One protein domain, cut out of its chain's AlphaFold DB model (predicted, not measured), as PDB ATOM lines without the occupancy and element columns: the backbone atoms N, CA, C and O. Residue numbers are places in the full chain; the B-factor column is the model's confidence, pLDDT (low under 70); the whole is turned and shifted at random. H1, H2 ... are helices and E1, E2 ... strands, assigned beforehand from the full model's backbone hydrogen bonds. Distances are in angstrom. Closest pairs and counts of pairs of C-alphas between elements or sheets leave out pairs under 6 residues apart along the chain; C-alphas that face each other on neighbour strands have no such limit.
ATOM      1  N   LEU A   3     -65.970 -15.679  30.378       67.62
ATOM      2  CA  LEU A   3     -64.534 -15.536  30.626       67.62
ATOM      3  C   LEU A   3     -63.767 -16.876  30.680       67.62
ATOM      4  O   LEU A   3     -62.751 -16.959  30.002       67.62
ATOM      5  N   PRO A   4     -64.251 -17.934  31.368       69.25
ATOM      6  CA  PRO A   4     -63.548 -19.222  31.404       69.25
ATOM      7  C   PRO A   4     -63.477 -19.918  30.038       69.25
ATOM      8  O   PRO A   4     -62.500 -20.592  29.735       69.25
ATOM      9  N   LEU A   5     -64.510 -19.737  29.203       75.25
ATOM     10  CA  LEU A   5     -64.544 -20.287  27.845       75.25
ATOM     11  C   LEU A   5     -63.514 -19.599  26.947       75.25
ATOM     12  O   LEU A   5     -62.899 -20.248  26.112       75.25
ATOM     13  N   LEU A   6     -63.323 -18.291  27.135       74.44
ATOM     14  CA  LEU A   6     -62.370 -17.499  26.364       74.44
ATOM     15  C   LEU A   6     -60.926 -17.738  26.823       74.44
ATOM     16  O   LEU A   6     -60.054 -17.902  25.980       74.44
ATOM     17  N   SER A   7     -60.671 -17.797  28.133       71.69
ATOM     18  CA  SER A   7     -59.317 -17.993  28.671       71.69
ATOM     19  C   SER A   7     -58.774 -19.407  28.462       71.69
ATOM     20  O   SER A   7     -57.565 -19.598  28.466       71.69
ATOM     21  N   GLY A   8     -59.655 -20.400  28.317       78.06
ATOM     22  CA  GLY A   8     -59.283 -21.797  28.077       78.06
ATOM     23  C   GLY A   8     -59.332 -22.221  26.609       78.06
ATOM     24  O   GLY A   8     -59.076 -23.387  26.315       78.06
ATOM     25  N   TYR A   9     -59.696 -21.329  25.683       85.06
ATOM     26  CA  TYR A   9     -59.781 -21.688  24.271       85.06
ATOM     27  C   TYR A   9     -58.385 -21.881  23.677       85.06
ATOM     28  O   TYR A   9     -57.574 -20.957  23.661       85.06
ATOM     29  N   ARG A  10     -58.131 -23.078  23.145       79.12
ATOM     30  CA  ARG A  10     -56.852 -23.432  22.507       79.12
ATOM     31  C   ARG A  10     -56.983 -23.840  21.046       79.12
ATOM     32  O   ARG A  10     -55.992 -23.814  20.328       79.12
ATOM     33  N   GLY A  11     -58.194 -24.174  20.592       81.38
ATOM     34  CA  GLY A  11     -58.389 -24.756  19.263       81.38
ATOM     35  C   GLY A  11     -57.453 -25.952  19.056       81.38
ATOM     36  O   GLY A  11     -57.321 -26.781  19.954       81.38
ATOM     37  N   ASP A  12     -56.769 -25.973  17.911       86.12
ATOM     38  CA  ASP A  12     -55.756 -26.981  17.555       86.12
ATOM     39  C   ASP A  12     -54.313 -26.480  17.771       86.12
ATOM     40  O   ASP A  12     -53.357 -27.078  17.275       86.12
ATOM     41  N   ALA A  13     -54.133 -25.355  18.474       93.81
ATOM     42  CA  ALA A  13     -52.816 -24.770  18.691       93.81
ATOM     43  C   ALA A  13     -51.930 -25.697  19.545       93.81
ATOM     44  O   ALA A  13     -52.396 -26.203  20.573       93.81
ATOM     45  N   PRO A  14     -50.641 -25.868  19.196       96.19
ATOM     46  CA  PRO A  14     -49.692 -26.554  20.062       96.19
ATOM     47  C   PRO A  14     -49.644 -25.918  21.453       96.19
ATOM     48  O   PRO A  14     -49.699 -24.692  21.592       96.19
ATOM     49  N   ILE A  15     -49.497 -26.757  22.481       96.88
ATOM     50  CA  ILE A  15     -49.439 -26.314  23.879       96.88
ATOM     51  C   ILE A  15     -48.370 -25.238  24.092       96.88
ATOM     52  O   ILE A  15     -48.650 -24.207  24.698       96.88
ATOM     53  N   ASP A  16     -47.183 -25.434  23.517       97.94
ATOM     54  CA  ASP A  16     -46.056 -24.512  23.646       97.94
ATOM     55  C   ASP A  16     -46.370 -23.123  23.092       97.94
ATOM     56  O   ASP A  16     -46.015 -22.122  23.715       97.94
ATOM     57  N   LEU A  17     -47.087 -23.058  21.968       98.00
ATOM     58  CA  LEU A  17     -47.484 -21.810  21.324       98.00
ATOM     59  C   LEU A  17     -48.425 -21.008  22.241       98.00
ATOM     60  O   LEU A  17     -48.190 -19.828  22.511       98.00
ATOM     61  N   VAL A  18     -49.458 -21.664  22.786       97.94
ATOM     62  CA  VAL A  18     -50.414 -21.040  23.722       97.94
ATOM     63  C   VAL A  18     -49.732 -20.647  25.030       97.94
ATOM     64  O   VAL A  18     -49.967 -19.548  25.536       97.94
ATOM     65  N   ALA A  19     -48.861 -21.509  25.556       97.75
ATOM     66  CA  ALA A  19     -48.098 -21.254  26.771       97.75
ATOM     67  C   ALA A  19     -47.235 -19.993  26.636       97.75
ATOM     68  O   ALA A  19     -47.263 -19.132  27.515       97.75
ATOM     69  N   GLY A  20     -46.545 -19.830  25.502       98.12
ATOM     70  CA  GLY A  20     -45.777 -18.624  25.197       98.12
ATOM     71  C   GLY A  20     -46.620 -17.351  25.269       98.12
ATOM     72  O   GLY A  20     -46.240 -16.389  25.941       98.12
ATOM     73  N   ALA A  21     -47.794 -17.356  24.631       98.19
ATOM     74  CA  ALA A  21     -48.698 -16.208  24.632       98.19
ATOM     75  C   ALA A  21     -49.275 -15.893  26.020       98.19
ATOM     76  O   ALA A  21     -49.337 -14.726  26.419       98.19
ATOM     77  N   ALA A  22     -49.682 -16.922  26.767       96.75
ATOM     78  CA  ALA A  22     -50.215 -16.768  28.117       96.75
ATOM     79  C   ALA A  22     -49.158 -16.184  29.068       96.75
ATOM     80  O   ALA A  22     -49.426 -15.197  29.752       96.75
ATOM     81  N   VAL A  23     -47.937 -16.730  29.049       96.75
ATOM     82  CA  VAL A  23     -46.815 -16.267  29.878       96.75
ATOM     83  C   VAL A  23     -46.417 -14.831  29.530       96.75
ATOM     84  O   VAL A  23     -46.242 -14.020  30.439       96.75
ATOM     85  N   ALA A  24     -46.345 -14.474  28.243       97.38
ATOM     86  CA  ALA A  24     -46.089 -13.097  27.813       97.38
ATOM     87  C   ALA A  24     -47.149 -12.113  28.334       97.38
ATOM     88  O   ALA A  24     -46.807 -11.084  28.917       97.38
ATOM     89  N   SER A  25     -48.432 -12.451  28.165       96.62
ATOM     90  CA  SER A  25     -49.552 -11.628  28.637       96.62
ATOM     91  C   SER A  25     -49.527 -11.451  30.153       96.62
ATOM     92  O   SER A  25     -49.668 -10.342  30.665       96.62
ATOM     93  N   THR A  26     -49.295 -12.528  30.901       95.44
ATOM     94  CA  THR A  26     -49.223 -12.453  32.360       95.44
ATOM     95  C   THR A  26     -47.993 -11.681  32.845       95.44
ATOM     96  O   THR A  26     -48.103 -10.977  33.851       95.44
ATOM     97  N   ARG A  27     -46.852 -11.762  32.140       94.00
ATOM     98  CA  ARG A  27     -45.638 -10.989  32.458       94.00
ATOM     99  C   ARG A  27     -45.841  -9.491  32.252       94.00
ATOM    100  O   ARG A  27     -45.440  -8.730  33.124       94.00
ATOM    101  N   GLU A  28     -46.496  -9.070  31.165       93.69
ATOM    102  CA  GLU A  28     -46.891  -7.657  30.980       93.69
ATOM    103  C   GLU A  28     -47.723  -7.165  32.165       93.69
ATOM    104  O   GLU A  28     -47.549  -6.056  32.664       93.69
ATOM    105  N   GLY A  29     -48.555  -8.056  32.699       89.62
ATOM    106  CA  GLY A  29     -49.315  -7.817  33.901       89.62
ATOM    107  C   GLY A  29     -48.497  -7.642  35.184       89.62
ATOM    108  O   GLY A  29     -49.153  -7.576  36.205       89.62
ATOM    109  N   ASP A  30     -47.165  -7.590  35.229       89.38
ATOM    110  CA  ASP A  30     -46.355  -7.273  36.431       89.38
ATOM    111  C   ASP A  30     -46.873  -7.873  37.760       89.38
ATOM    112  O   ASP A  30     -47.176  -7.185  38.743       89.38
ATOM    113  N   CYS A  31     -47.100  -9.186  37.765       90.38
ATOM    114  CA  CYS A  31     -47.535  -9.921  38.947       90.38
ATOM    115  C   CYS A  31     -46.768 -11.238  39.030       90.38
ATOM    116  O   CYS A  31     -47.177 -12.232  38.432       90.38
ATOM    117  N   GLY A  32     -45.691 -11.266  39.816       90.62
ATOM    118  CA  GLY A  32     -44.824 -12.439  39.968       90.62
ATOM    119  C   GLY A  32     -45.571 -13.732  40.311       90.62
ATOM    120  O   GLY A  32     -45.455 -14.706  39.575       90.62
ATOM    121  N   PRO A  33     -46.424 -13.757  41.355       91.38
ATOM    122  CA  PRO A  33     -47.216 -14.945  41.677       91.38
ATOM    123  C   PRO A  33     -48.211 -15.348  40.581       91.38
ATOM    124  O   PRO A  33     -48.563 -16.515  40.467       91.38
ATOM    125  N   CYS A  34     -48.701 -14.390  39.787       93.50
ATOM    126  CA  CYS A  34     -49.566 -14.698  38.654       93.50
ATOM    127  C   CYS A  34     -48.762 -15.348  37.524       93.50
ATOM    128  O   CYS A  34     -49.235 -16.300  36.915       93.50
ATOM    129  N   LEU A  35     -47.550 -14.844  37.274       94.81
ATOM    130  CA  LEU A  35     -46.641 -15.382  36.273       94.81
ATOM    131  C   LEU A  35     -46.162 -16.787  36.646       94.81
ATOM    132  O   LEU A  35     -46.192 -17.663  35.792       94.81
ATOM    133  N   GLN A  36     -45.817 -17.021  37.917       94.50
ATOM    134  CA  GLN A  36     -45.515 -18.363  38.421       94.50
ATOM    135  C   GLN A  36     -46.677 -19.320  38.158       94.50
ATOM    136  O   GLN A  36     -46.477 -20.365  37.557       94.50
ATOM    137  N   LEU A  37     -47.904 -18.925  38.512       94.12
ATOM    138  CA  LEU A  37     -49.081 -19.756  38.265       94.12
ATOM    139  C   LEU A  37     -49.294 -20.039  36.767       94.12
ATOM    140  O   LEU A  37     -49.673 -21.146  36.407       94.12
ATOM    141  N   ALA A  38     -49.057 -19.061  35.887       95.31
ATOM    142  CA  ALA A  38     -49.143 -19.267  34.440       95.31
ATOM    143  C   ALA A  38     -48.104 -20.280  33.932       95.31
ATOM    144  O   ALA A  38     -48.433 -21.111  33.087       95.31
ATOM    145  N   VAL A  39     -46.880 -20.236  34.467       96.88
ATOM    146  CA  VAL A  39     -45.835 -21.229  34.186       96.88
ATOM    147  C   VAL A  39     -46.243 -22.607  34.700       96.88
ATOM    148  O   VAL A  39     -46.198 -23.559  33.929       96.88
ATOM    149  N   ASP A  40     -46.693 -22.713  35.950       96.75
ATOM    150  CA  ASP A  40     -47.097 -23.987  36.556       96.75
ATOM    151  C   ASP A  40     -48.214 -24.655  35.742       96.75
ATOM    152  O   ASP A  40     -48.094 -25.820  35.370       96.75
ATOM    153  N   MET A  41     -49.252 -23.899  35.364       95.50
ATOM    154  CA  MET A  41     -50.345 -24.407  34.524       95.50
ATOM    155  C   MET A  41     -49.853 -24.871  33.149       95.50
ATOM    156  O   MET A  41     -50.277 -25.917  32.666       95.50
ATOM    157  N   ALA A  42     -48.949 -24.120  32.513       96.44
ATOM    158  CA  ALA A  42     -48.390 -24.520  31.225       96.44
ATOM    159  C   ALA A  42     -47.592 -25.829  31.335       96.44
ATOM    160  O   ALA A  42     -47.712 -26.699  30.472       96.44
ATOM    161  N   LEU A  43     -46.804 -25.988  32.402       97.12
ATOM    162  CA  LEU A  43     -46.045 -27.210  32.677       97.12
ATOM    163  C   LEU A  43     -46.968 -28.406  32.949       97.12
ATOM    164  O   LEU A  43     -46.738 -29.486  32.407       97.12
ATOM    165  N   GLU A  44     -48.031 -28.217  33.736       96.31
ATOM    166  CA  GLU A  44     -49.044 -29.248  34.011       96.31
ATOM    167  C   GLU A  44     -49.744 -29.738  32.735       96.31
ATOM    168  O   GLU A  44     -50.079 -30.916  32.612       96.31
ATOM    169  N   GLU A  45     -49.930 -28.851  31.761       94.88
ATOM    170  CA  GLU A  45     -50.518 -29.166  30.457       94.88
ATOM    171  C   GLU A  45     -49.510 -29.744  29.448       94.88
ATOM    172  O   GLU A  45     -49.897 -30.112  28.337       94.88
ATOM    173  N   GLY A  46     -48.234 -29.854  29.827       96.62
ATOM    174  CA  GLY A  46     -47.189 -30.493  29.030       96.62
ATOM    175  C   GLY A  46     -46.374 -29.551  28.144       96.62
ATOM    176  O   GLY A  46     -45.746 -30.025  27.198       96.62
ATOM    177  N   ALA A  47     -46.362 -28.243  28.422       97.56
ATOM    178  CA  ALA A  47     -45.424 -27.326  27.775       97.56
ATOM    179  C   ALA A  47     -43.972 -27.695  28.116       97.56
ATOM    180  O   ALA A  47     -43.665 -28.122  29.233       97.56
ATOM    181  N   HIS A  48     -43.056 -27.493  27.171       97.75
ATOM    182  CA  HIS A  48     -41.650 -27.830  27.364       97.75
ATOM    183  C   HIS A  48     -40.979 -26.848  28.344       97.75
ATOM    184  O   HIS A  48     -40.870 -25.654  28.035       97.75
ATOM    185  N   PRO A  49     -40.442 -27.325  29.490       96.88
ATOM    186  CA  PRO A  49     -39.837 -26.449  30.496       96.88
ATOM    187  C   PRO A  49     -38.673 -25.618  29.947       96.88
ATOM    188  O   PRO A  49     -38.551 -24.434  30.244       96.88
ATOM    189  N   GLU A  50     -37.841 -26.222  29.098       96.56
ATOM    190  CA  GLU A  50     -36.681 -25.560  28.495       96.56
ATOM    191  C   GLU A  50     -37.089 -24.385  27.591       96.56
ATOM    192  O   GLU A  50     -36.463 -23.325  27.625       96.56
ATOM    193  N   ASN A  51     -38.174 -24.526  26.825       97.44
ATOM    194  CA  ASN A  51     -38.658 -23.464  25.944       97.44
ATOM    195  C   ASN A  51     -39.257 -22.303  26.749       97.44
ATOM    196  O   ASN A  51     -38.992 -21.139  26.448       97.44
ATOM    197  N   LEU A  52     -40.005 -22.606  27.816       96.94
ATOM    198  CA  LEU A  52     -40.507 -21.603  28.761       96.94
ATOM    199  C   LEU A  52     -39.367 -20.849  29.454       96.94
ATOM    200  O   LEU A  52     -39.411 -19.622  29.555       96.94
ATOM    201  N   HIS A  53     -38.332 -21.572  29.887       95.62
ATOM    202  CA  HIS A  53     -37.135 -20.991  30.482       95.62
ATOM    203  C   HIS A  53     -36.451 -20.020  29.511       95.62
ATOM    204  O   HIS A  53     -36.251 -18.853  29.851       95.62
ATOM    205  N   ARG A  54     -36.160 -20.469  28.284       96.06
ATOM    206  CA  ARG A  54     -35.564 -19.637  27.226       96.06
ATOM    207  C   ARG A  54     -36.397 -18.397  26.943       96.06
ATOM    208  O   ARG A  54     -35.855 -17.293  26.916       96.06
ATOM    209  N   ALA A  55     -37.713 -18.560  26.808       96.44
ATOM    210  CA  ALA A  55     -38.605 -17.447  26.524       96.44
ATOM    211  C   ALA A  55     -38.595 -16.397  27.646       96.44
ATOM    212  O   ALA A  55     -38.478 -15.198  27.382       96.44
ATOM    213  N   LEU A  56     -38.651 -16.834  28.909       94.44
ATOM    214  CA  LEU A  56     -38.589 -15.938  30.064       94.44
ATOM    215  C   LEU A  56     -37.220 -15.259  30.217       94.44
ATOM    216  O   LEU A  56     -37.178 -14.079  30.576       94.44
ATOM    217  N   ALA A  57     -36.136 -15.958  29.872       93.50
ATOM    218  CA  ALA A  57     -34.774 -15.426  29.828       93.50
ATOM    219  C   ALA A  57     -34.513 -14.480  28.635       93.50
ATOM    220  O   ALA A  57     -33.452 -13.863  28.561       93.50
ATOM    221  N   GLY A  58     -35.470 -14.340  27.711       93.50
ATOM    222  CA  GLY A  58     -35.382 -13.453  26.548       93.50
ATOM    223  C   GLY A  58     -34.821 -14.102  25.278       93.50
ATOM    224  O   GLY A  58     -34.785 -13.448  24.238       93.50
ATOM    225  N   ASP A  59     -34.454 -15.386  25.314       96.38
ATOM    226  CA  ASP A  59     -34.086 -16.176  24.131       96.38
ATOM    227  C   ASP A  59     -35.346 -16.650  23.382       96.38
ATOM    228  O   ASP A  59     -35.682 -17.832  23.330       96.38
ATOM    229  N   LEU A  60     -36.090 -15.696  22.811       97.06
ATOM    230  CA  LEU A  60     -37.340 -15.983  22.097       97.06
ATOM    231  C   LEU A  60     -37.107 -16.741  20.784       97.06
ATOM    232  O   LEU A  60     -37.987 -17.468  20.342       97.06
ATOM    233  N   ALA A  61     -35.942 -16.587  20.155       96.00
ATOM    234  CA  ALA A  61     -35.615 -17.322  18.935       96.00
ATOM    235  C   ALA A  61     -35.288 -18.794  19.236       96.00
ATOM    236  O   ALA A  61     -35.717 -19.680  18.502       96.00
ATOM    237  N   GLY A  62     -34.565 -19.065  20.329       96.75
ATOM    238  CA  GLY A  62     -34.241 -20.422  20.768       96.75
ATOM    239  C   GLY A  62     -35.393 -21.159  21.454       96.75
ATOM    240  O   GLY A  62     -35.312 -22.373  21.612       96.75
ATOM    241  N   ALA A  63     -36.467 -20.464  21.836       97.56
ATOM    242  CA  ALA A  63     -37.635 -21.042  22.508       97.56
ATOM    243  C   ALA A  63     -38.676 -21.691  21.566       97.56
ATOM    244  O   ALA A  63     -39.740 -22.100  22.033       97.56
ATOM    245  N   GLY A  64     -38.418 -21.760  20.252       97.75
ATOM    246  CA  GLY A  64     -39.314 -22.402  19.278       97.75
ATOM    247  C   GLY A  64     -40.738 -21.827  19.292       97.75
ATOM    248  O   GLY A  64     -40.918 -20.610  19.369       97.75
ATOM    249  N   ASP A  65     -41.750 -22.700  19.263       98.19
ATOM    250  CA  ASP A  65     -43.170 -22.307  19.278       98.19
ATOM    251  C   ASP A  65     -43.535 -21.474  20.516       98.19
ATOM    252  O   ASP A  65     -44.288 -20.505  20.409       98.19
ATOM    253  N   THR A  66     -42.951 -21.761  21.685       98.62
ATOM    254  CA  THR A  66     -43.140 -20.920  22.879       98.62
ATOM    255  C   THR A  66     -42.658 -19.498  22.631       98.62
ATOM    256  O   THR A  66     -43.349 -18.535  22.963       98.62
ATOM    257  N   GLY A  67     -41.501 -19.350  21.992       98.50
ATOM    258  CA  GLY A  67     -40.979 -18.053  21.584       98.50
ATOM    259  C   GLY A  67     -41.874 -17.340  20.572       98.50
ATOM    260  O   GLY A  67     -42.138 -16.143  20.715       98.50
ATOM    261  N   LEU A  68     -42.396 -18.062  19.577       98.69
ATOM    262  CA  LEU A  68     -43.320 -17.522  18.576       98.69
ATOM    263  C   LEU A  68     -44.603 -16.977  19.220       98.69
ATOM    264  O   LEU A  68     -44.962 -15.820  18.984       98.69
ATOM    265  N   GLY A  69     -45.249 -17.765  20.082       98.44
ATOM    266  CA  GLY A  69     -46.456 -17.352  20.800       98.44
ATOM    267  C   GLY A  69     -46.205 -16.175  21.741       98.44
ATOM    268  O   GLY A  69     -47.009 -15.243  21.806       98.44
ATOM    269  N   TYR A  70     -45.050 -16.166  22.411       98.56
ATOM    270  CA  TYR A  70     -44.632 -15.076  23.290       98.56
ATOM    271  C   TYR A  70     -44.469 -13.755  22.524       98.56
ATOM    272  O   TYR A  70     -45.021 -12.730  22.931       98.56
ATOM    273  N   ARG A  71     -43.746 -13.771  21.392       98.56
ATOM    274  CA  ARG A  71     -43.586 -12.594  20.518       98.56
ATOM    275  C   ARG A  71     -44.935 -12.093  20.017       98.56
ATOM    276  O   ARG A  71     -45.199 -10.898  20.096       98.56
ATOM    277  N   PHE A  72     -45.792 -13.002  19.547       98.69
ATOM    278  CA  PHE A  72     -47.114 -12.644  19.034       98.69
ATOM    279  C   PHE A  72     -47.954 -11.933  20.094       98.69
ATOM    280  O   PHE A  72     -48.505 -10.870  19.820       98.69
ATOM    281  N   ALA A  73     -48.027 -12.478  21.311       98.25
ATOM    282  CA  ALA A  73     -48.810 -11.868  22.378       98.25
ATOM    283  C   ALA A  73     -48.286 -10.482  22.765       98.25
ATOM    284  O   ALA A  73     -49.088  -9.569  22.940       98.25
ATOM    285  N   ARG A  74     -46.961 -10.301  22.849       97.69
ATOM    286  CA  ARG A  74     -46.367  -8.981  23.099       97.69
ATOM    287  C   ARG A  74     -46.714  -7.983  22.003       97.69
ATOM    288  O   ARG A  74     -47.270  -6.936  22.312       97.69
ATOM    289  N   ALA A  75     -46.481  -8.342  20.742       98.31
ATOM    290  CA  ALA A  75     -46.818  -7.489  19.607       98.31
ATOM    291  C   ALA A  75     -48.317  -7.145  19.581       98.31
ATOM    292  O   ALA A  75     -48.687  -6.007  19.327       98.31
ATOM    293  N   ALA A  76     -49.197  -8.096  19.906       98.19
ATOM    294  CA  ALA A  76     -50.638  -7.860  19.960       98.19
ATOM    295  C   ALA A  76     -51.057  -6.919  21.104       98.19
ATOM    296  O   ALA A  76     -52.005  -6.152  20.953       98.19
ATOM    297  N   ILE A  77     -50.384  -6.987  22.257       97.38
ATOM    298  CA  ILE A  77     -50.665  -6.124  23.413       97.38
ATOM    299  C   ILE A  77     -50.125  -4.706  23.186       97.38
ATOM    300  O   ILE A  77     -50.787  -3.739  23.557       97.38
ATOM    301  N   GLU A  78     -48.941  -4.596  22.588       96.56
ATOM    302  CA  GLU A  78     -48.193  -3.345  22.412       96.56
ATOM    303  C   GLU A  78     -48.531  -2.610  21.095       96.56
ATOM    304  O   GLU A  78     -48.014  -1.519  20.872       96.56
ATOM    305  N   ASP A  79     -49.388  -3.179  20.235       96.38
ATOM    306  CA  ASP A  79     -49.603  -2.733  18.843       96.38
ATOM    307  C   ASP A  79     -48.282  -2.682  18.040       96.38
ATOM    308  O   ASP A  79     -47.939  -1.710  17.364       96.38
ATOM    309  N   GLY A  80     -47.491  -3.752  18.176       97.44
ATOM    310  CA  GLY A  80     -46.159  -3.903  17.597       97.44
ATOM    311  C   GLY A  80     -46.173  -4.062  16.074       97.44
ATOM    312  O   GLY A  80     -47.023  -4.744  15.497       97.44
ATOM    313  N   ALA A  81     -45.178  -3.468  15.411       97.38
ATOM    314  CA  ALA A  81     -45.072  -3.434  13.950       97.38
ATOM    315  C   ALA A  81     -44.925  -4.828  13.305       97.38
ATOM    316  O   ALA A  81     -45.280  -5.026  12.143       97.38
ATOM    317  N   GLU A  82     -44.410  -5.805  14.047       96.81
ATOM    318  CA  GLU A  82     -44.199  -7.183  13.614       96.81
ATOM    319  C   GLU A  82     -45.453  -8.066  13.700       96.81
ATOM    320  O   GLU A  82     -45.429  -9.197  13.211       96.81
ATOM    321  N   LEU A  83     -46.552  -7.580  14.292       98.44
ATOM    322  CA  LEU A  83     -47.754  -8.380  14.554       98.44
ATOM    323  C   LEU A  83     -48.300  -9.060  13.292       98.44
ATOM    324  O   LEU A  83     -48.659 -10.239  13.328       98.44
ATOM    325  N   ALA A  84     -48.344  -8.334  12.170       98.25
ATOM    326  CA  ALA A  84     -48.830  -8.874  10.902       98.25
ATOM    327  C   ALA A  84     -47.966 -10.049  10.410       98.25
ATOM    328  O   ALA A  84     -48.509 -11.087  10.037       98.25
ATOM    329  N   LEU A  85     -46.637  -9.920  10.493       98.38
ATOM    330  CA  LEU A  85     -45.693 -10.963  10.084       98.38
ATOM    331  C   LEU A  85     -45.795 -12.199  10.985       98.38
ATOM    332  O   LEU A  85     -45.859 -13.320  10.490       98.38
ATOM    333  N   LEU A  86     -45.876 -12.000  12.304       98.56
ATOM    334  CA  LEU A  86     -46.044 -13.097  13.263       98.56
ATOM    335  C   LEU A  86     -47.366 -13.834  13.040       98.56
ATOM    336  O   LEU A  86     -47.411 -15.061  13.084       98.56
ATOM    337  N   ARG A  87     -48.449 -13.094  12.764       98.50
ATOM    338  CA  ARG A  87     -49.746 -13.683  12.422       98.50
ATOM    339  C   ARG A  87     -49.638 -14.557  11.174       98.50
ATOM    340  O   ARG A  87     -50.160 -15.666  11.184       98.50
ATOM    341  N   GLU A  88     -49.007 -14.065  10.111       98.56
ATOM    342  CA  GLU A  88     -48.817 -14.823   8.868       98.56
ATOM    343  C   GLU A  88     -47.995 -16.099   9.095       98.56
ATOM    344  O   GLU A  88     -48.402 -17.166   8.636       98.56
ATOM    345  N   GLU A  89     -46.906 -16.010   9.864       98.38
ATOM    346  CA  GLU A  89     -46.073 -17.152  10.266       98.38
ATOM    347  C   GLU A  89     -46.894 -18.215  11.018       98.38
ATOM    348  O   GLU A  89     -46.861 -19.397  10.673       98.38
ATOM    349  N   ILE A  90     -47.704 -17.795  11.995       98.31
ATOM    350  CA  ILE A  90     -48.556 -18.700  12.778       98.31
ATOM    351  C   ILE A  90     -49.635 -19.350  11.909       98.31
ATOM    352  O   ILE A  90     -49.865 -20.551  12.033       98.31
ATOM    353  N   VAL A  91     -50.292 -18.597  11.019       98.12
ATOM    354  CA  VAL A  91     -51.304 -19.171  10.114       98.12
ATOM    355  C   VAL A  91     -50.672 -20.210   9.192       98.12
ATOM    356  O   VAL A  91     -51.255 -21.275   9.001       98.12
ATOM    357  N   ALA A  92     -49.487 -19.926   8.649       97.94
ATOM    358  CA  ALA A  92     -48.796 -20.836   7.745       97.94
ATOM    359  C   ALA A  92     -48.390 -22.156   8.425       97.94
ATOM    360  O   ALA A  92     -48.508 -23.213   7.808       97.94
ATOM    361  N   SER A  93     -47.948 -22.103   9.686       96.81
ATOM    362  CA  SER A  93     -47.440 -23.273  10.419       96.81
ATOM    363  C   SER A  93     -48.494 -24.007  11.261       96.81
ATOM    364  O   SER A  93     -48.378 -25.215  11.464       96.81
ATOM    365  N   HIS A  94     -49.520 -23.304  11.753       96.69
ATOM    366  CA  HIS A  94     -50.463 -23.816  12.762       96.69
ATOM    367  C   HIS A  94     -51.940 -23.497  12.472       96.69
ATOM    368  O   HIS A  94     -52.822 -23.949  13.203       96.69
ATOM    369  N   GLY A  95     -52.234 -22.744  11.408       96.50
ATOM    370  CA  GLY A  95     -53.597 -22.427  10.980       96.50
ATOM    371  C   GLY A  95     -54.254 -21.257  11.718       96.50
ATOM    372  O   GLY A  95     -53.724 -20.672  12.663       96.50
ATOM    373  N   GLU A  96     -55.451 -20.881  11.262       96.44
ATOM    374  CA  GLU A  96     -56.164 -19.707  11.790       96.44
ATOM    375  C   GLU A  96     -56.660 -19.887  13.229       96.44
ATOM    376  O   GLU A  96     -56.671 -18.925  14.000       96.44
ATOM    377  N   SER A  97     -57.042 -21.110  13.617       95.69
ATOM    378  CA  SER A  97     -57.514 -21.401  14.978       95.69
ATOM    379  C   SER A  97     -56.434 -21.119  16.028       95.69
ATOM    380  O   SER A  97     -56.760 -20.654  17.124       95.69
ATOM    381  N   ALA A  98     -55.154 -21.286  15.673       97.12
ATOM    382  CA  ALA A  98     -54.034 -20.930  16.533       97.12
ATOM    383  C   ALA A  98     -53.949 -19.421  16.782       97.12
ATOM    384  O   ALA A  98     -53.822 -18.998  17.928       97.12
ATOM    385  N   VAL A  99     -54.123 -18.585  15.754       97.44
ATOM    386  CA  VAL A  99     -54.152 -17.121  15.928       97.44
ATOM    387  C   VAL A  99     -55.282 -16.698  16.866       97.44
ATOM    388  O   VAL A  99     -55.082 -15.823  17.711       97.44
ATOM    389  N   VAL A 100     -56.456 -17.325  16.761       96.44
ATOM    390  CA  VAL A 100     -57.586 -17.053  17.665       96.44
ATOM    391  C   VAL A 100     -57.220 -17.405  19.108       96.44
ATOM    392  O   VAL A 100     -57.400 -16.571  19.997       96.44
ATOM    393  N   ALA A 101     -56.659 -18.594  19.341       96.50
ATOM    394  CA  ALA A 101     -56.216 -19.027  20.665       96.50
ATOM    395  C   ALA A 101     -55.187 -18.069  21.278       96.50
ATOM    396  O   ALA A 101     -55.349 -17.625  22.415       96.50
ATOM    397  N   LEU A 102     -54.174 -17.674  20.506       97.69
ATOM    398  CA  LEU A 102     -53.137 -16.757  20.975       97.69
ATOM    399  C   LEU A 102     -53.682 -15.356  21.240       97.69
ATOM    400  O   LEU A 102     -53.282 -14.724  22.213       97.69
ATOM    401  N   SER A 103     -54.621 -14.878  20.423       97.00
ATOM    402  CA  SER A 103     -55.266 -13.576  20.626       97.00
ATOM    403  C   SER A 103     -56.083 -13.558  21.921       97.00
ATOM    404  O   SER A 103     -56.032 -12.590  22.681       97.00
ATOM    405  N   LEU A 104     -56.805 -14.644  22.214       96.00
ATOM    406  CA  LEU A 104     -57.553 -14.798  23.463       96.00
ATOM    407  C   LEU A 104     -56.626 -14.926  24.678       96.00
ATOM    408  O   LEU A 104     -56.868 -14.265  25.692       96.00
ATOM    409  N   ALA A 105     -55.544 -15.701  24.575       96.00
ATOM    410  CA  ALA A 105     -54.521 -15.793  25.615       96.00
ATOM    411  C   ALA A 105     -53.868 -14.424  25.879       96.00
ATOM    412  O   ALA A 105     -53.798 -13.982  27.026       96.00
ATOM    413  N   ALA A 106     -53.487 -13.699  24.820       96.38
ATOM    414  CA  ALA A 106     -52.915 -12.358  24.910       96.38
ATOM    415  C   ALA A 106     -53.870 -11.368  25.593       96.38
ATOM    416  O   ALA A 106     -53.456 -10.610  26.473       96.38
ATOM    417  N   ALA A 107     -55.158 -11.398  25.242       94.75
ATOM    418  CA  ALA A 107     -56.166 -10.517  25.824       94.75
ATOM    419  C   ALA A 107     -56.463 -10.838  27.300       94.75
ATOM    420  O   ALA A 107     -56.631  -9.927  28.111       94.75
ATOM    421  N   THR A 108     -56.538 -12.123  27.655       93.00
ATOM    422  CA  THR A 108     -57.042 -12.562  28.966       93.00
ATOM    423  C   THR A 108     -55.955 -12.811  30.012       93.00
ATOM    424  O   THR A 108     -56.239 -12.628  31.198       93.00
ATOM    425  N   GLY A 109     -54.721 -13.148  29.623       92.00
ATOM    426  CA  GLY A 109     -53.634 -13.534  30.540       92.00
ATOM    427  C   GLY A 109     -53.258 -12.477  31.589       92.00
ATOM    428  O   GLY A 109     -52.856 -12.821  32.703       92.00
ATOM    429  N   ARG A 110     -53.479 -11.189  31.292       91.19
ATOM    430  CA  ARG A 110     -53.274 -10.065  32.229       91.19
ATOM    431  C   ARG A 110     -54.480  -9.714  33.108       91.19
ATOM    432  O   ARG A 110     -54.368  -8.867  33.994       91.19
ATOM    433  N   THR A 111     -55.626 -10.376  32.928       91.94
ATOM    434  CA  THR A 111     -56.877 -10.049  33.645       91.94
ATOM    435  C   THR A 111     -56.708 -10.166  35.156       91.94
ATOM    436  O   THR A 111     -57.046  -9.245  35.902       91.94
ATOM    437  N   TRP A 112     -56.163 -11.292  35.627       89.50
ATOM    438  CA  TRP A 112     -56.015 -11.528  37.060       89.50
ATOM    439  C   TRP A 112     -54.926 -10.674  37.720       89.50
ATOM    440  O   TRP A 112     -55.198 -10.132  38.795       89.50
ATOM    441  N   PRO A 113     -53.762 -10.448  37.079       91.62
ATOM    442  CA  PRO A 113     -52.830  -9.413  37.516       91.62
ATOM    443  C   PRO A 113     -53.477  -8.033  37.716       91.62
ATOM    444  O   PRO A 113     -53.319  -7.430  38.779       91.62
ATOM    445  N   VAL A 114     -54.260  -7.560  36.739       91.88
ATOM    446  CA  VAL A 114     -54.939  -6.254  36.806       91.88
ATOM    447  C   VAL A 114     -55.943  -6.205  37.953       91.88
ATOM    448  O   VAL A 114     -55.922  -5.260  38.743       91.88
ATOM    449  N   ILE A 115     -56.796  -7.224  38.094       92.00
ATOM    450  CA  ILE A 115     -57.799  -7.226  39.165       92.00
ATOM    451  C   ILE A 115     -57.127  -7.309  40.538       92.00
ATOM    452  O   ILE A 115     -57.485  -6.543  41.429       92.00
ATOM    453  N   LYS A 116     -56.121  -8.175  40.723       89.19
ATOM    454  CA  LYS A 116     -55.389  -8.257  41.996       89.19
ATOM    455  C   LYS A 116     -54.755  -6.921  42.364       89.19
ATOM    456  O   LYS A 116     -54.886  -6.507  43.513       89.19
ATOM    457  N   ARG A 117     -54.124  -6.218  41.415       89.88
ATOM    458  CA  ARG A 117     -53.618  -4.856  41.661       89.88
ATOM    459  C   ARG A 117     -54.733  -3.896  42.058       89.88
ATOM    460  O   ARG A 117     -54.584  -3.205  43.061       89.88
ATOM    461  N   GLY A 118     -55.848  -3.891  41.328       91.06
ATOM    462  CA  GLY A 118     -57.004  -3.045  41.634       91.06
ATOM    463  C   GLY A 118     -57.608  -3.300  43.021       91.06
ATOM    464  O   GLY A 118     -58.111  -2.374  43.647       91.06
ATOM    465  N   LEU A 119     -57.507  -4.533  43.527       92.94
ATOM    466  CA  LEU A 119     -57.956  -4.933  44.866       92.94
ATOM    467  C   LEU A 119     -56.892  -4.743  45.967       92.94
ATOM    468  O   LEU A 119     -57.156  -5.063  47.121       92.94
ATOM    469  N   GLY A 120     -55.693  -4.246  45.642       89.31
ATOM    470  CA  GLY A 120     -54.606  -4.046  46.612       89.31
ATOM    471  C   GLY A 120     -53.764  -5.295  46.917       89.31
ATOM    472  O   GLY A 120     -52.988  -5.296  47.867       89.31
ATOM    473  N   HIS A 121     -53.875  -6.349  46.106       85.75
ATOM    474  CA  HIS A 121     -53.127  -7.610  46.229       85.75
ATOM    475  C   HIS A 121     -52.004  -7.764  45.184       85.75
ATOM    476  O   HIS A 121     -51.553  -8.876  44.909       85.75
ATOM    477  N   GLY A 122     -51.566  -6.666  44.560       77.94
ATOM    478  CA  GLY A 122     -50.452  -6.677  43.608       77.94
ATOM    479  C   GLY A 122     -49.132  -7.055  44.280       77.94
ATOM    480  O   GLY A 122     -48.824  -6.536  45.350       77.94
ATOM    481  N   GLN A 123     -48.359  -7.955  43.666       78.62
ATOM    482  CA  GLN A 123     -47.042  -8.388  44.147       78.62
ATOM    483  C   GLN A 123     -46.079  -8.510  42.956       78.62
ATOM    484  O   GLN A 123     -46.239  -9.403  42.124       78.62
ATOM    485  N   ALA A 124     -45.067  -7.643  42.887       74.62
ATOM    486  CA  ALA A 124     -44.079  -7.598  41.803       74.62
ATOM    487  C   ALA A 124     -42.845  -8.476  42.104       74.62
ATOM    488  O   ALA A 124     -41.703  -8.015  42.067       74.62
ATOM    489  N   CYS A 125     -43.061  -9.744  42.480       71.88
ATOM    490  CA  CYS A 125     -41.946 -10.685  42.627       71.88
ATOM    491  C   CYS A 125     -41.313 -10.943  41.251       71.88
ATOM    492  O   CYS A 125     -42.029 -11.218  40.293       71.88
ATOM    493  N   ARG A 126     -39.983 -10.863  41.159       75.81
ATOM    494  CA  ARG A 126     -39.249 -11.000  39.889       75.81
ATOM    495  C   ARG A 126     -38.687 -12.393  39.649       75.81
ATOM    496  O   ARG A 126     -38.156 -12.642  38.579       75.81
ATOM    497  N   LEU A 127     -38.779 -13.288  40.627       86.00
ATOM    498  CA  LEU A 127     -38.268 -14.649  40.508       86.00
ATOM    499  C   LEU A 127     -39.413 -15.593  40.150       86.00
ATOM    500  O   LEU A 127     -40.430 -15.619  40.845       86.00
ATOM    501  N   VAL A 128     -39.220 -16.352  39.076       90.25
ATOM    502  CA  VAL A 128     -40.140 -17.389  38.602       90.25
ATOM    503  C   VAL A 128     -39.355 -18.677  38.430       90.25
ATOM    504  O   VAL A 128     -38.258 -18.669  37.882       90.25
ATOM    505  N   THR A 129     -39.905 -19.786  38.894       92.69
ATOM    506  CA  THR A 129     -39.321 -21.115  38.750       92.69
ATOM    507  C   THR A 129     -39.996 -21.844  37.595       92.69
ATOM    508  O   THR A 129     -41.219 -21.935  37.542       92.69
ATOM    509  N   VAL A 130     -39.195 -22.363  36.669       91.69
ATOM    510  CA  VAL A 130     -39.621 -23.187  35.535       91.69
ATOM    511  C   VAL A 130     -39.004 -24.571  35.725       91.69
ATOM    512  O   VAL A 130     -37.794 -24.740  35.569       91.69
ATOM    513  N   GLY A 131     -39.813 -25.560  36.113       87.00
ATOM    514  CA  GLY A 131     -39.291 -26.857  36.553       87.00
ATOM    515  C   GLY A 131     -38.371 -26.690  37.769       87.00
ATOM    516  O   GLY A 131     -38.807 -26.191  38.799       87.00
ATOM    517  N   ASP A 132     -37.094 -27.051  37.630       85.38
ATOM    518  CA  ASP A 132     -36.087 -26.925  38.696       85.38
ATOM    519  C   ASP A 132     -35.217 -25.655  38.582       85.38
ATOM    520  O   ASP A 132     -34.286 -25.462  39.365       85.38
ATOM    521  N   VAL A 133     -35.481 -24.783  37.600       87.94
ATOM    522  CA  VAL A 133     -34.637 -23.614  37.301       87.94
ATOM    523  C   VAL A 133     -35.367 -22.313  37.611       87.94
ATOM    524  O   VAL A 133     -36.452 -22.061  37.096       87.94
ATOM    525  N   THR A 134     -34.748 -21.436  38.401       88.56
ATOM    526  CA  THR A 134     -35.273 -20.089  38.668       88.56
ATOM    527  C   THR A 134     -34.730 -19.073  37.663       88.56
ATOM    528  O   THR A 134     -33.527 -19.009  37.419       88.56
ATOM    529  N   VAL A 135     -35.619 -18.247  37.113       85.75
ATOM    530  CA  VAL A 135     -35.326 -17.134  36.203       85.75
ATOM    531  C   VAL A 135     -35.784 -15.806  36.791       85.75
ATOM    532  O   VAL A 135     -36.804 -15.730  37.480       85.75
ATOM    533  N   GLU A 136     -35.042 -14.743  36.484       83.19
ATOM    534  CA  GLU A 136     -35.484 -13.381  36.760       83.19
ATOM    535  C   GLU A 136     -36.395 -12.908  35.619       83.19
ATOM    536  O   GLU A 136     -35.951 -12.577  34.520       83.19
ATOM    537  N   ALA A 137     -37.698 -12.887  35.874       69.81
ATOM    538  CA  ALA A 137     -38.715 -12.412  34.951       69.81
ATOM    539  C   ALA A 137     -38.836 -10.877  35.009       69.81
ATOM    540  O   ALA A 137     -39.909 -10.338  35.277       69.81
TER     541      ALA A 137
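This is residues 3 to 137 of the 139 residues of an uncharacterized protein of Halioglobus sp (UniProt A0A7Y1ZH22). Helix H2 runs through the middle of a compact body of helices, with H3, H4, H5 and H7 packed round it. H6 covers H5 and H7 at one end of the longest axis, H8 carries on beyond H7 toward the other end, the small hairpin of strands E1 and E2 packs on H3 and H4, and the short H1 sits at the surface on H7. The printed part has 135 residues with eight named helices followed by two named strands, in the order H1 to H8, E1, E2; the sheet has the order E1 - E2 and is antiparallel. The class is mostly helix, with helices holding 88 and strands 8 of the 96 residues in named elements. The whole is compact and rounded, with a radius of gyration of the C-alphas of 13.6 A and spans of 41 by 30 by 28 A.

H1, residues 3 to 7, begins with C-alpha 3 at (-64.534, -15.536, 30.626). H2, residues 15 to 28, is 20.1 A long from first to last C-alpha, and C-alpha 15 is at (-49.439, -26.314, 23.879). H3, residues 32 to 44, is 18.3 A long, and H4 follows as residues 49 to 56. H5, residues 64 to 78, is the longest helix with 15 residues and 21.3 A. H6, residues 83 to 94, is 15.8 A long, and H7, residues 96 to 108, is 18.6 A long. H8 holds residues 111 to 118. E1 is residues 127 to 130 and E2 residues 133 to 136, where C-alpha 136 is at (-35.484, -13.381, 36.760).

H2 has its centre 0.7 A from the mean of the C-alphas. It touches H5, with the C-alphas of Gly 20 and Tyr 70 closest at 4.2 A, at a steep tilt of 37 degrees, only just past shallow, the same way. H2 and H3 form a helical hairpin at a shallow tilt of 4 degrees, opposite ways, closest at the C-alphas of Thr 26 and Leu 35, 5.5 A apart. H2 touches H7 at a shallow tilt of 28 degrees, the same way, closest at Ser 25 and Ala 106, C-alphas 5.1 A apart. With residues 16 to 20 alone, H2 touches H4, the C-alphas of Gly 20 and Leu 52 being closest at 7.0 A. H4 also touches H5, closest at the C-alphas of Ala 55 and Gly 67, 5.5 A apart. H5 and H6 form a helical hairpin at a shallow tilt of 33 degrees, only just short of steep, with the C-alphas of Ala 75 and Leu 83 closest at 5.2 A. H7 touches H5 at a steep tilt of 57 degrees, closest at the C-alphas of Ala 73 and Ala 106, 4.8 A. H6 touches H7 at a steep tilt of 51 degrees, opposite ways, closest at the C-alphas of Arg 87 and Val 99, 6.6 A. H1 touches H7, closest at the C-alphas of Ser 7 and Thr 108, 5.9 A. H7 and H8 meet only through their link, and H8 is close but not clearly touching to H3, with the C-alphas of Cys 34 and Pro 113 closest at 6.3 A. E1 and E2 are a hairpin of antiparallel neighbours; N 130 and O 133 are 2.8 A apart and N 135 and O 128 2.8 A, within hydrogen-bond range. The closest C-alphas of H3 and E1 are those of Gln 36 and Val 128, 5.5 A apart, and those of H4 and E1 are Pro 49 and Val 130, 6.0 A. In H1 to H8 every O i to N i+4 pair is within hydrogen-bond range.

The two C-alphas farthest apart are those of Ala 92 and Gly 120, 42.7 A. The printed part has no cut, and no link is long. The mean pLDDT of the printed part is 92.8, and residues 3 to 4 and residue 137 are under 70.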